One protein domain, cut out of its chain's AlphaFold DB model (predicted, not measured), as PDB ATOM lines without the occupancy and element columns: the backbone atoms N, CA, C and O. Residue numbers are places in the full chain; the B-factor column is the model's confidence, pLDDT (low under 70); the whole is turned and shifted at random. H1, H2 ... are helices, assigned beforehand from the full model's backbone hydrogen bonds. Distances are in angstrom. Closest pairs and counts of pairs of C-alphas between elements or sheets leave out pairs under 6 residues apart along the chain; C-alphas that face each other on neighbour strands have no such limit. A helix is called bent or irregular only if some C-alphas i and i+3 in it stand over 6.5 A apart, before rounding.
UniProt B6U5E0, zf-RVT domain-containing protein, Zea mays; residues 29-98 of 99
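This is residues 29 to 98 of the 99 residues of the protein "zf-RVT domain-containing protein" of Zea mays (UniProt B6U5E0). Four helices make a loose four-sided frame: H2 and H3 form opposite long sides, H1 closes one end and H4 stands at the other. The link of residues 61 to 74 runs back across one face. The printed part has 70 residues, with H1, H2, H3, H4 in order, all helix; it is compact, radius of gyration of the C-alphas 12.6 A, spanning 35 by 24 by 17 A.

H1, residues 40 to 46, begins at C-alpha 40 (-11.794, -10.200, 42.076) and is only just irregular: C-alphas 43 and 46 are 6.6 A apart. H2, residues 48 to 60, is 18.6 A long. H3 is residues 75 to 81. H4, residues 83 to 96, is 18.3 A long, ends at C-alpha 96 (-33.593, -17.257, 52.260) and is irregular: C-alphas 88 and 91 are 7.7 A apart.

H1 and H2 touch only at the corner, with residues 50 to 51 of H2 alone; the closest C-alphas, Phe 44 and Ala 50, are 5.5 A apart. H1 touches H3, closest C-alphas Asn 41 and Phe 75 at 5.3 A, with a steep tilt of 65 degrees. H2 and H4 are close but not clearly touching, closest C-alphas Lys 60 and Ala 96 at 7.1 A. H1 and H4 are apart. Every O i to N i+4 pair is within hydrogen-bond range in H1, H2 and H3; H4 has 4 of 10, and 6 of 11 O i to N i+3 pairs.

The C-alphas of Met 29 and Gln 88, the two farthest apart, are 35.9 A apart. The printed part has no cut; the link from H2 to H3 is long. pLDDT is under 70 at residue 29 and residues 82 to 98.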
ATOM      1  N   MET A  29      -1.921  -8.566  50.050       68.12
ATOM      2  CA  MET A  29      -2.752  -9.764  50.073       68.12
ATOM      3  C   MET A  29      -4.214  -9.485  50.472       68.12
ATOM      4  O   MET A  29      -4.555  -8.440  51.021       68.12
ATOM      5  N   CYS A  30      -5.092 -10.441  50.178       76.75
ATOM      6  CA  CYS A  30      -6.520 -10.407  50.432       76.75
ATOM      7  C   CYS A  30      -6.797 -10.166  51.925       76.75
ATOM      8  O   CYS A  30      -6.385 -10.978  52.751       76.75
ATOM      9  N   PRO A  31      -7.595  -9.151  52.296       71.62
ATOM     10  CA  PRO A  31      -7.830  -8.781  53.696       71.62
ATOM     11  C   PRO A  31      -8.631  -9.822  54.493       71.62
ATOM     12  O   PRO A  31      -8.782  -9.696  55.706       71.62
ATOM     13  N   LEU A  32      -9.203 -10.822  53.816       73.50
ATOM     14  CA  LEU A  32      -9.966 -11.890  54.454       73.50
ATOM     15  C   LEU A  32      -9.061 -13.042  54.881       73.50
ATOM     16  O   LEU A  32      -9.150 -13.499  56.015       73.50
ATOM     17  N   CYS A  33      -8.230 -13.540  53.965       79.88
ATOM     18  CA  CYS A  33      -7.419 -14.734  54.192       79.88
ATOM     19  C   CYS A  33      -5.940 -14.431  54.446       79.88
ATOM     20  O   CYS A  33      -5.262 -15.296  54.985       79.88
ATOM     21  N   ASP A  34      -5.460 -13.252  54.041       79.19
ATOM     22  CA  ASP A  34      -4.059 -12.816  54.077       79.19
ATOM     23  C   ASP A  34      -3.077 -13.815  53.426       79.19
ATOM     24  O   ASP A  34      -1.919 -13.925  53.812       79.19
ATOM     25  N   GLN A  35      -3.558 -14.605  52.455       75.12
ATOM     26  CA  GLN A  35      -2.820 -15.732  51.853       75.12
ATOM     27  C   GLN A  35      -2.473 -15.547  50.373       75.12
ATOM     28  O   GLN A  35      -1.597 -16.238  49.862       75.12
ATOM     29  N   ALA A  36      -3.183 -14.678  49.658       79.31
ATOM     30  CA  ALA A  36      -3.003 -14.474  48.223       79.31
ATOM     31  C   ALA A  36      -3.326 -13.030  47.859       79.31
ATOM     32  O   ALA A  36      -3.997 -12.351  48.626       79.31
ATOM     33  N   GLU A  37      -2.884 -12.566  46.694       79.56
ATOM     34  CA  GLU A  37      -3.186 -11.219  46.206       79.56
ATOM     35  C   GLU A  37      -4.699 -10.958  46.132       79.56
ATOM     36  O   GLU A  37      -5.496 -11.831  45.766       79.56
ATOM     37  N   GLU A  38      -5.106  -9.739  46.490       75.50
ATOM     38  CA  GLU A  38      -6.497  -9.317  46.371       75.50
ATOM     39  C   GLU A  38      -6.890  -9.150  44.893       75.50
ATOM     40  O   GLU A  38      -6.764  -8.082  44.300       75.50
ATOM     41  N   THR A  39      -7.413 -10.220  44.298       78.25
ATOM     42  CA  THR A  39      -8.053 -10.192  42.978       78.25
ATOM     43  C   THR A  39      -9.557 -10.408  43.108       78.25
ATOM     44  O   THR A  39     -10.026 -11.007  44.077       78.25
ATOM     45  N   ILE A  40     -10.338  -9.956  42.119       74.88
ATOM     46  CA  ILE A  40     -11.794 -10.200  42.076       74.88
ATOM     47  C   ILE A  40     -12.069 -11.706  42.156       74.88
ATOM     48  O   ILE A  40     -12.879 -12.155  42.962       74.88
ATOM     49  N   ASN A  41     -11.328 -12.496  41.387       78.31
ATOM     50  CA  ASN A  41     -11.474 -13.944  41.371       78.31
ATOM     51  C   ASN A  41     -11.133 -14.573  42.724       78.31
ATOM     52  O   ASN A  41     -11.886 -15.410  43.217       78.31
ATOM     53  N   HIS A  42     -10.069 -14.117  43.389       79.38
ATOM     54  CA  HIS A  42      -9.757 -14.595  44.729       79.38
ATOM     55  C   HIS A  42     -10.833 -14.185  45.742       79.38
ATOM     56  O   HIS A  42     -11.319 -15.024  46.493       79.38
ATOM     57  N   LEU A  43     -11.268 -12.926  45.748       77.81
ATOM     58  CA  LEU A  43     -12.255 -12.415  46.699       77.81
ATOM     59  C   LEU A  43     -13.617 -13.115  46.578       77.81
ATOM     60  O   LEU A  43     -14.304 -13.273  47.586       77.81
ATOM     61  N   PHE A  44     -13.995 -13.537  45.369       76.69
ATOM     62  CA  PHE A  44     -15.302 -14.134  45.093       76.69
ATOM     63  C   PHE A  44     -15.303 -15.656  44.960       76.69
ATOM     64  O   PHE A  44     -16.308 -16.263  45.315       76.69
ATOM     65  N   LEU A  45     -14.225 -16.286  44.493       79.94
ATOM     66  CA  LEU A  45     -14.175 -17.734  44.267       79.94
ATOM     67  C   LEU A  45     -13.117 -18.428  45.116       79.94
ATOM     68  O   LEU A  45     -13.417 -19.423  45.769       79.94
ATOM     69  N   SER A  46     -11.878 -17.939  45.100       80.31
ATOM     70  CA  SER A  46     -10.741 -18.724  45.605       80.31
ATOM     71  C   SER A  46     -10.479 -18.536  47.105       80.31
ATOM     72  O   SER A  46      -9.881 -19.403  47.743       80.31
ATOM     73  N   CYS A  47     -10.949 -17.438  47.700       84.44
ATOM     74  CA  CYS A  47     -10.806 -17.151  49.121       84.44
ATOM     75  C   CYS A  47     -11.596 -18.163  49.951       84.44
ATOM     76  O   CYS A  47     -12.777 -18.412  49.704       84.44
ATOM     77  N   ILE A  48     -10.970 -18.705  50.999       83.56
ATOM     78  CA  ILE A  48     -11.603 -19.684  51.893       83.56
ATOM     79  C   ILE A  48     -12.937 -19.174  52.460       83.56
ATOM     80  O   ILE A  48     -13.910 -19.924  52.535       83.56
ATOM     81  N   PHE A  49     -13.018 -17.880  52.781       81.25
ATOM     82  CA  PHE A  49     -14.245 -17.253  53.265       81.25
ATOM     83  C   PHE A  49     -15.330 -17.203  52.190       81.25
ATOM     84  O   PHE A  49     -16.489 -17.493  52.484       81.25
ATOM     85  N   ALA A  50     -14.958 -16.894  50.946       82.44
ATOM     86  CA  ALA A  50     -15.882 -16.865  49.820       82.44
ATOM     87  C   ALA A  50     -16.440 -18.263  49.520       82.44
ATOM     88  O   ALA A  50     -17.646 -18.431  49.364       82.44
ATOM     89  N   ARG A  51     -15.593 -19.296  49.551       82.75
ATOM     90  CA  ARG A  51     -16.008 -20.690  49.316       82.75
ATOM     91  C   ARG A  51     -16.972 -21.194  50.377       82.75
ATOM     92  O   ARG A  51     -18.010 -21.764  50.051       82.75
ATOM     93  N   VAL A  52     -16.664 -20.938  51.649       82.44
ATOM     94  CA  VAL A  52     -17.559 -21.287  52.761       82.44
ATOM     95  C   VAL A  52     -18.876 -20.517  52.658       82.44
ATOM     96  O   VAL A  52     -19.935 -21.086  52.923       82.44
ATOM     97  N   PHE A  53     -18.832 -19.245  52.255       81.00
ATOM     98  CA  PHE A  53     -20.029 -18.443  52.024       81.00
ATOM     99  C   PHE A  53     -20.910 -19.046  50.927       81.00
ATOM    100  O   PHE A  53     -22.073 -19.342  51.199       81.00
ATOM    101  N   TRP A  54     -20.361 -19.288  49.733       80.31
ATOM    102  CA  TRP A  54     -21.113 -19.859  48.618       80.31
ATOM    103  C   TRP A  54     -21.668 -21.230  48.958       80.31
ATOM    104  O   TRP A  54     -22.845 -21.475  48.716       80.31
ATOM    105  N   PHE A  55     -20.870 -22.089  49.598       82.56
ATOM    106  CA  PHE A  55     -21.333 -23.391  50.055       82.56
ATOM    107  C   PHE A  55     -22.533 -23.264  51.000       82.56
ATOM    108  O   PHE A  55     -23.551 -23.905  50.769       82.56
ATOM    109  N   ARG A  56     -22.464 -22.405  52.028       78.56
ATOM    110  CA  ARG A  56     -23.565 -22.213  52.991       78.56
ATOM    111  C   ARG A  56     -24.801 -21.582  52.356       78.56
ATOM    112  O   ARG A  56     -25.917 -22.004  52.652       78.56
ATOM    113  N   LEU A  57     -24.614 -20.582  51.494       76.56
ATOM    114  CA  LEU A  57     -25.703 -19.926  50.773       76.56
ATOM    115  C   LEU A  57     -26.437 -20.934  49.885       76.56
ATOM    116  O   LEU A  57     -27.656 -21.066  49.961       76.56
ATOM    117  N   LEU A  58     -25.683 -21.698  49.102       77.75
ATOM    118  CA  LEU A  58     -26.217 -22.718  48.214       77.75
ATOM    119  C   LEU A  58     -26.778 -23.926  48.967       77.75
ATOM    120  O   LEU A  58     -27.745 -24.538  48.522       77.75
ATOM    121  N   GLN A  59     -26.233 -24.262  50.135       80.50
ATOM    122  CA  GLN A  59     -26.761 -25.316  50.995       80.50
ATOM    123  C   GLN A  59     -28.187 -25.000  51.458       80.50
ATOM    124  O   GLN A  59     -29.018 -25.911  51.463       80.50
ATOM    125  N   LYS A  60     -28.508 -23.730  51.763       77.56
ATOM    126  CA  LYS A  60     -29.881 -23.311  52.118       77.56
ATOM    127  C   LYS A  60     -30.895 -23.646  51.018       77.56
ATOM    128  O   LYS A  60     -32.033 -23.983  51.328       77.56
ATOM    129  N   VAL A  61     -30.472 -23.609  49.755       74.88
ATOM    130  CA  VAL A  61     -31.306 -23.926  48.583       74.88
ATOM    131  C   VAL A  61     -31.001 -25.304  47.976       74.88
ATOM    132  O   VAL A  61     -31.463 -25.612  46.888       74.88
ATOM    133  N   ARG A  62     -30.251 -26.164  48.687       80.94
ATOM    134  CA  ARG A  62     -29.828 -27.516  48.253       80.94
ATOM    135  C   ARG A  62     -29.007 -27.571  46.955       80.94
ATOM    136  O   ARG A  62     -28.851 -28.641  46.381       80.94
ATOM    137  N   LEU A  63     -28.389 -26.463  46.562       80.12
ATOM    138  CA  LEU A  63     -27.545 -26.338  45.368       80.12
ATOM    139  C   LEU A  63     -26.046 -26.270  45.698       80.12
ATOM    140  O   LEU A  63     -25.251 -25.802  44.896       80.12
ATOM    141  N   HIS A  64     -25.629 -26.714  46.887       79.88
ATOM    142  CA  HIS A  64     -24.226 -26.660  47.337       79.88
ATOM    143  C   HIS A  64     -23.225 -27.320  46.370       79.88
ATOM    144  O   HIS A  64     -22.055 -26.957  46.373       79.88
ATOM    145  N   ASN A  65     -23.683 -28.224  45.503       81.56
ATOM    146  CA  ASN A  65     -22.881 -28.823  44.433       81.56
ATOM    147  C   ASN A  65     -22.386 -27.813  43.379       81.56
ATOM    148  O   ASN A  65     -21.426 -28.116  42.675       81.56
ATOM    149  N   LEU A  66     -23.023 -26.641  43.292       80.38
ATOM    150  CA  LEU A  66     -22.674 -25.532  42.392       80.38
ATOM    151  C   LEU A  66     -21.668 -24.556  43.029       80.38
ATOM    152  O   LEU A  66     -21.336 -23.521  42.456       80.38
ATOM    153  N   SER A  67     -21.218 -24.825  44.262       82.19
ATOM    154  CA  SER A  67     -20.255 -23.952  44.935       82.19
ATOM    155  C   SER A  67     -18.900 -23.965  44.213       82.19
ATOM    156  O   SER A  67     -18.504 -25.038  43.747       82.19
ATOM    157  N   PRO A  68     -18.154 -22.842  44.213       82.25
ATOM    158  CA  PRO A  68     -16.875 -22.742  43.522       82.25
ATOM    159  C   PRO A  68     -15.896 -23.857  43.895       82.25
ATOM    160  O   PRO A  68     -15.523 -24.051  45.070       82.25
ATOM    161  N   LYS A  69     -15.462 -24.603  42.880       81.19
ATOM    162  CA  LYS A  69     -14.527 -25.721  43.049       81.19
ATOM    163  C   LYS A  69     -13.088 -25.221  43.186       81.19
ATOM    164  O   LYS A  69     -12.765 -24.060  42.956       81.19
ATOM    165  N   LEU A  70     -12.212 -26.107  43.661       73.25
ATOM    166  CA  LEU A  70     -10.789 -25.797  43.806       73.25
ATOM    167  C   LEU A  70     -10.194 -25.643  42.398       73.25
ATOM    168  O   LEU A  70     -10.298 -26.577  41.612       73.25
ATOM    169  N   GLY A  71      -9.602 -24.484  42.099       72.00
ATOM    170  CA  GLY A  71      -9.043 -24.171  40.777       72.00
ATOM    171  C   GLY A  71      -9.967 -23.377  39.848       72.00
ATOM    172  O   GLY A  71      -9.568 -23.064  38.733       72.00
ATOM    173  N   GLU A  72     -11.178 -23.015  40.284       75.12
ATOM    174  CA  GLU A  72     -11.980 -22.026  39.557       75.12
ATOM    175  C   GLU A  72     -11.451 -20.620  39.853       75.12
ATOM    176  O   GLU A  72     -11.566 -20.095  40.966       75.12
ATOM    177  N   GLU A  73     -10.828 -20.034  38.836       72.06
ATOM    178  CA  GLU A  73     -10.130 -18.750  38.918       72.06
ATOM    179  C   GLU A  73     -10.831 -17.646  38.123       72.06
ATOM    180  O   GLU A  73     -10.302 -16.545  38.035       72.06
ATOM    181  N   ASN A  74     -12.007 -17.905  37.547       78.19
ATOM    182  CA  ASN A  74     -12.744 -16.930  36.745       78.19
ATOM    183  C   ASN A  74     -14.183 -16.784  37.251       78.19
ATOM    184  O   ASN A  74     -15.034 -17.640  37.005       78.19
ATOM    185  N   PHE A  75     -14.443 -15.687  37.971       76.00
ATOM    186  CA  PHE A  75     -15.759 -15.390  38.537       76.00
ATOM    187  C   PHE A  75     -16.828 -15.247  37.460       76.00
ATOM    188  O   PHE A  75     -17.909 -15.804  37.619       76.00
ATOM    189  N   ASP A  76     -16.530 -14.538  36.372       71.31
ATOM    190  CA  ASP A  76     -17.500 -14.314  35.303       71.31
ATOM    191  C   ASP A  76     -17.862 -15.629  34.610       71.31
ATOM    192  O   ASP A  76     -19.034 -15.892  34.360       71.31
ATOM    193  N   GLU A  77     -16.886 -16.496  34.352       78.06
ATOM    194  CA  GLU A  77     -17.135 -17.791  33.716       78.06
ATOM    195  C   GLU A  77     -17.959 -18.727  34.607       78.06
ATOM    196  O   GLU A  77     -18.968 -19.265  34.150       78.06
ATOM    197  N   TRP A  78     -17.607 -18.852  35.890       80.12
ATOM    198  CA  TRP A  78     -18.398 -19.622  36.855       80.12
ATOM    199  C   TRP A  78     -19.820 -19.061  36.991       80.12
ATOM    200  O   TRP A  78     -20.805 -19.782  36.840       80.12
ATOM    201  N   TRP A  79     -19.945 -17.746  37.193       73.12
ATOM    202  CA  TRP A  79     -21.232 -17.075  37.378       73.12
ATOM    203  C   TRP A  79     -22.137 -17.195  36.148       73.12
ATOM    204  O   TRP A  79     -23.359 -17.278  36.275       73.12
ATOM    205  N   HIS A  80     -21.560 -17.197  34.945       70.31
ATOM    206  CA  HIS A  80     -22.312 -17.329  33.703       70.31
ATOM    207  C   HIS A  80     -22.604 -18.781  33.306       70.31
ATOM    208  O   HIS A  80     -23.677 -19.022  32.756       70.31
ATOM    209  N   GLY A  81     -21.721 -19.738  33.593       70.00
ATOM    210  CA  GLY A  81     -21.976 -21.163  33.341       70.00
ATOM    211  C   GLY A  81     -23.087 -21.722  34.228       70.00
ATOM    212  O   GLY A  81     -23.868 -22.574  33.816       70.00
ATOM    213  N   GLU A  82     -23.212 -21.174  35.430       66.06
ATOM    214  CA  GLU A  82     -24.211 -21.579  36.413       66.06
ATOM    215  C   GLU A  82     -25.549 -20.816  36.246       66.06
ATOM    216  O   GLU A  82     -26.589 -21.231  36.761       66.06
ATOM    217  N   LYS A  83     -25.577 -19.713  35.479       60.94
ATOM    218  CA  LYS A  83     -26.720 -18.777  35.387       60.94
ATOM    219  C   LYS A  83     -28.059 -19.434  35.051       60.94
ATOM    220  O   LYS A  83     -29.075 -19.008  35.593       60.94
ATOM    221  N   GLU A  84     -28.088 -20.453  34.196       59.38
ATOM    222  CA  GLU A  84     -29.335 -21.153  33.846       59.38
ATOM    223  C   GLU A  84     -29.962 -21.876  35.045       59.38
ATOM    224  O   GLU A  84     -31.180 -21.831  35.230       59.38
ATOM    225  N   LEU A  85     -29.138 -22.473  35.907       62.41
ATOM    226  CA  LEU A  85     -29.595 -23.178  37.105       62.41
ATOM    227  C   LEU A  85     -29.979 -22.195  38.217       62.41
ATOM    228  O   LEU A  85     -30.964 -22.406  38.928       62.41
ATOM    229  N   TRP A  86     -29.246 -21.085  38.335       60.62
ATOM    230  CA  TRP A  86     -29.527 -20.044  39.324       60.62
ATOM    231  C   TRP A  86     -30.774 -19.224  38.988       60.62
ATOM    232  O   TRP A  86     -31.540 -18.918  39.898       60.62
ATOM    233  N   LEU A  87     -31.039 -18.909  37.716       57.12
ATOM    234  CA  LEU A  87     -32.239 -18.164  37.307       57.12
ATOM    235  C   LEU A  87     -33.535 -18.923  37.630       57.12
ATOM    236  O   LEU A  87     -34.535 -18.296  37.975       57.12
ATOM    237  N   GLN A  88     -33.510 -20.258  37.606       60.62
ATOM    238  CA  GLN A  88     -34.650 -21.080  38.028       60.62
ATOM    239  C   GLN A  88     -34.888 -21.055  39.550       60.62
ATOM    240  O   GLN A  88     -36.018 -21.255  39.992       60.62
ATOM    241  N   HIS A  89     -33.857 -20.778  40.360       60.69
ATOM    242  CA  HIS A  89     -33.909 -20.862  41.829       60.69
ATOM    243  C   HIS A  89     -33.753 -19.506  42.544       60.69
ATOM    244  O   HIS A  89     -33.911 -19.432  43.764       60.69
ATOM    245  N   MET A  90     -33.504 -18.415  41.810       55.12
ATOM    246  CA  MET A  90     -33.369 -17.044  42.323       55.12
ATOM    247  C   MET A  90     -34.531 -16.590  43.236       55.12
ATOM    248  O   MET A  90     -34.242 -15.984  44.270       55.12
ATOM    249  N   PRO A  91     -35.811 -16.947  42.974       55.41
ATOM    250  CA  PRO A  91     -36.921 -16.602  43.872       55.41
ATOM    251  C   PRO A  91     -36.800 -17.206  45.285       55.41
ATOM    252  O   PRO A  91     -37.376 -16.692  46.243       55.41
ATOM    253  N   LEU A  92     -36.050 -18.304  45.450       50.56
ATOM    254  CA  LEU A  92     -35.819 -18.943  46.753       50.56
ATOM    255  C   LEU A  92     -34.704 -18.248  47.546       50.56
ATOM    256  O   LEU A  92     -34.737 -18.249  48.776       50.56
ATOM    257  N   LEU A  93     -33.737 -17.626  46.863       50.41
ATOM    258  CA  LEU A  93     -32.635 -16.899  47.498       50.41
ATOM    259  C   LEU A  93     -33.095 -15.567  48.094       50.41
ATOM    260  O   LEU A  93     -32.662 -15.229  49.192       50.41
ATOM    261  N   GLU A  94     -34.018 -14.855  47.440       51.03
ATOM    262  CA  GLU A  94     -34.622 -13.637  48.004       51.03
ATOM    263  C   GLU A  94     -35.330 -13.923  49.338       51.03
ATOM    264  O   GLU A  94     -35.181 -13.166  50.293       51.03
ATOM    265  N   ASN A  95     -36.002 -15.071  49.452       46.22
ATOM    266  CA  ASN A  95     -36.668 -15.491  50.686       46.22
ATOM    267  C   ASN A  95     -35.693 -16.035  51.752       46.22
ATOM    268  O   ASN A  95     -35.920 -15.854  52.946       46.22
ATOM    269  N   ALA A  96     -34.588 -16.674  51.349       46.03
ATOM    270  CA  ALA A  96     -33.593 -17.257  52.260       46.03
ATOM    271  C   ALA A  96     -32.549 -16.254  52.802       46.03
ATOM    272  O   ALA A  96     -31.784 -16.598  53.712       46.03
ATOM    273  N   LEU A  97     -32.492 -15.050  52.223       43.88
ATOM    274  CA  LEU A  97     -31.606 -13.944  52.610       43.88
ATOM    275  C   LEU A  97     -32.294 -12.891  53.501       43.88
ATOM    276  O   LEU A  97     -31.609 -12.012  54.021       43.88
ATOM    277  N   ILE A  98     -33.618 -12.981  53.689       39.44
ATOM    278  CA  ILE A  98     -34.417 -12.105  54.573       39.44
ATOM    279  C   ILE A  98     -34.636 -12.735  55.974       39.44
ATOM    280  O   ILE A  98     -35.162 -12.079  56.873       39.44
TER     281      ILE A  98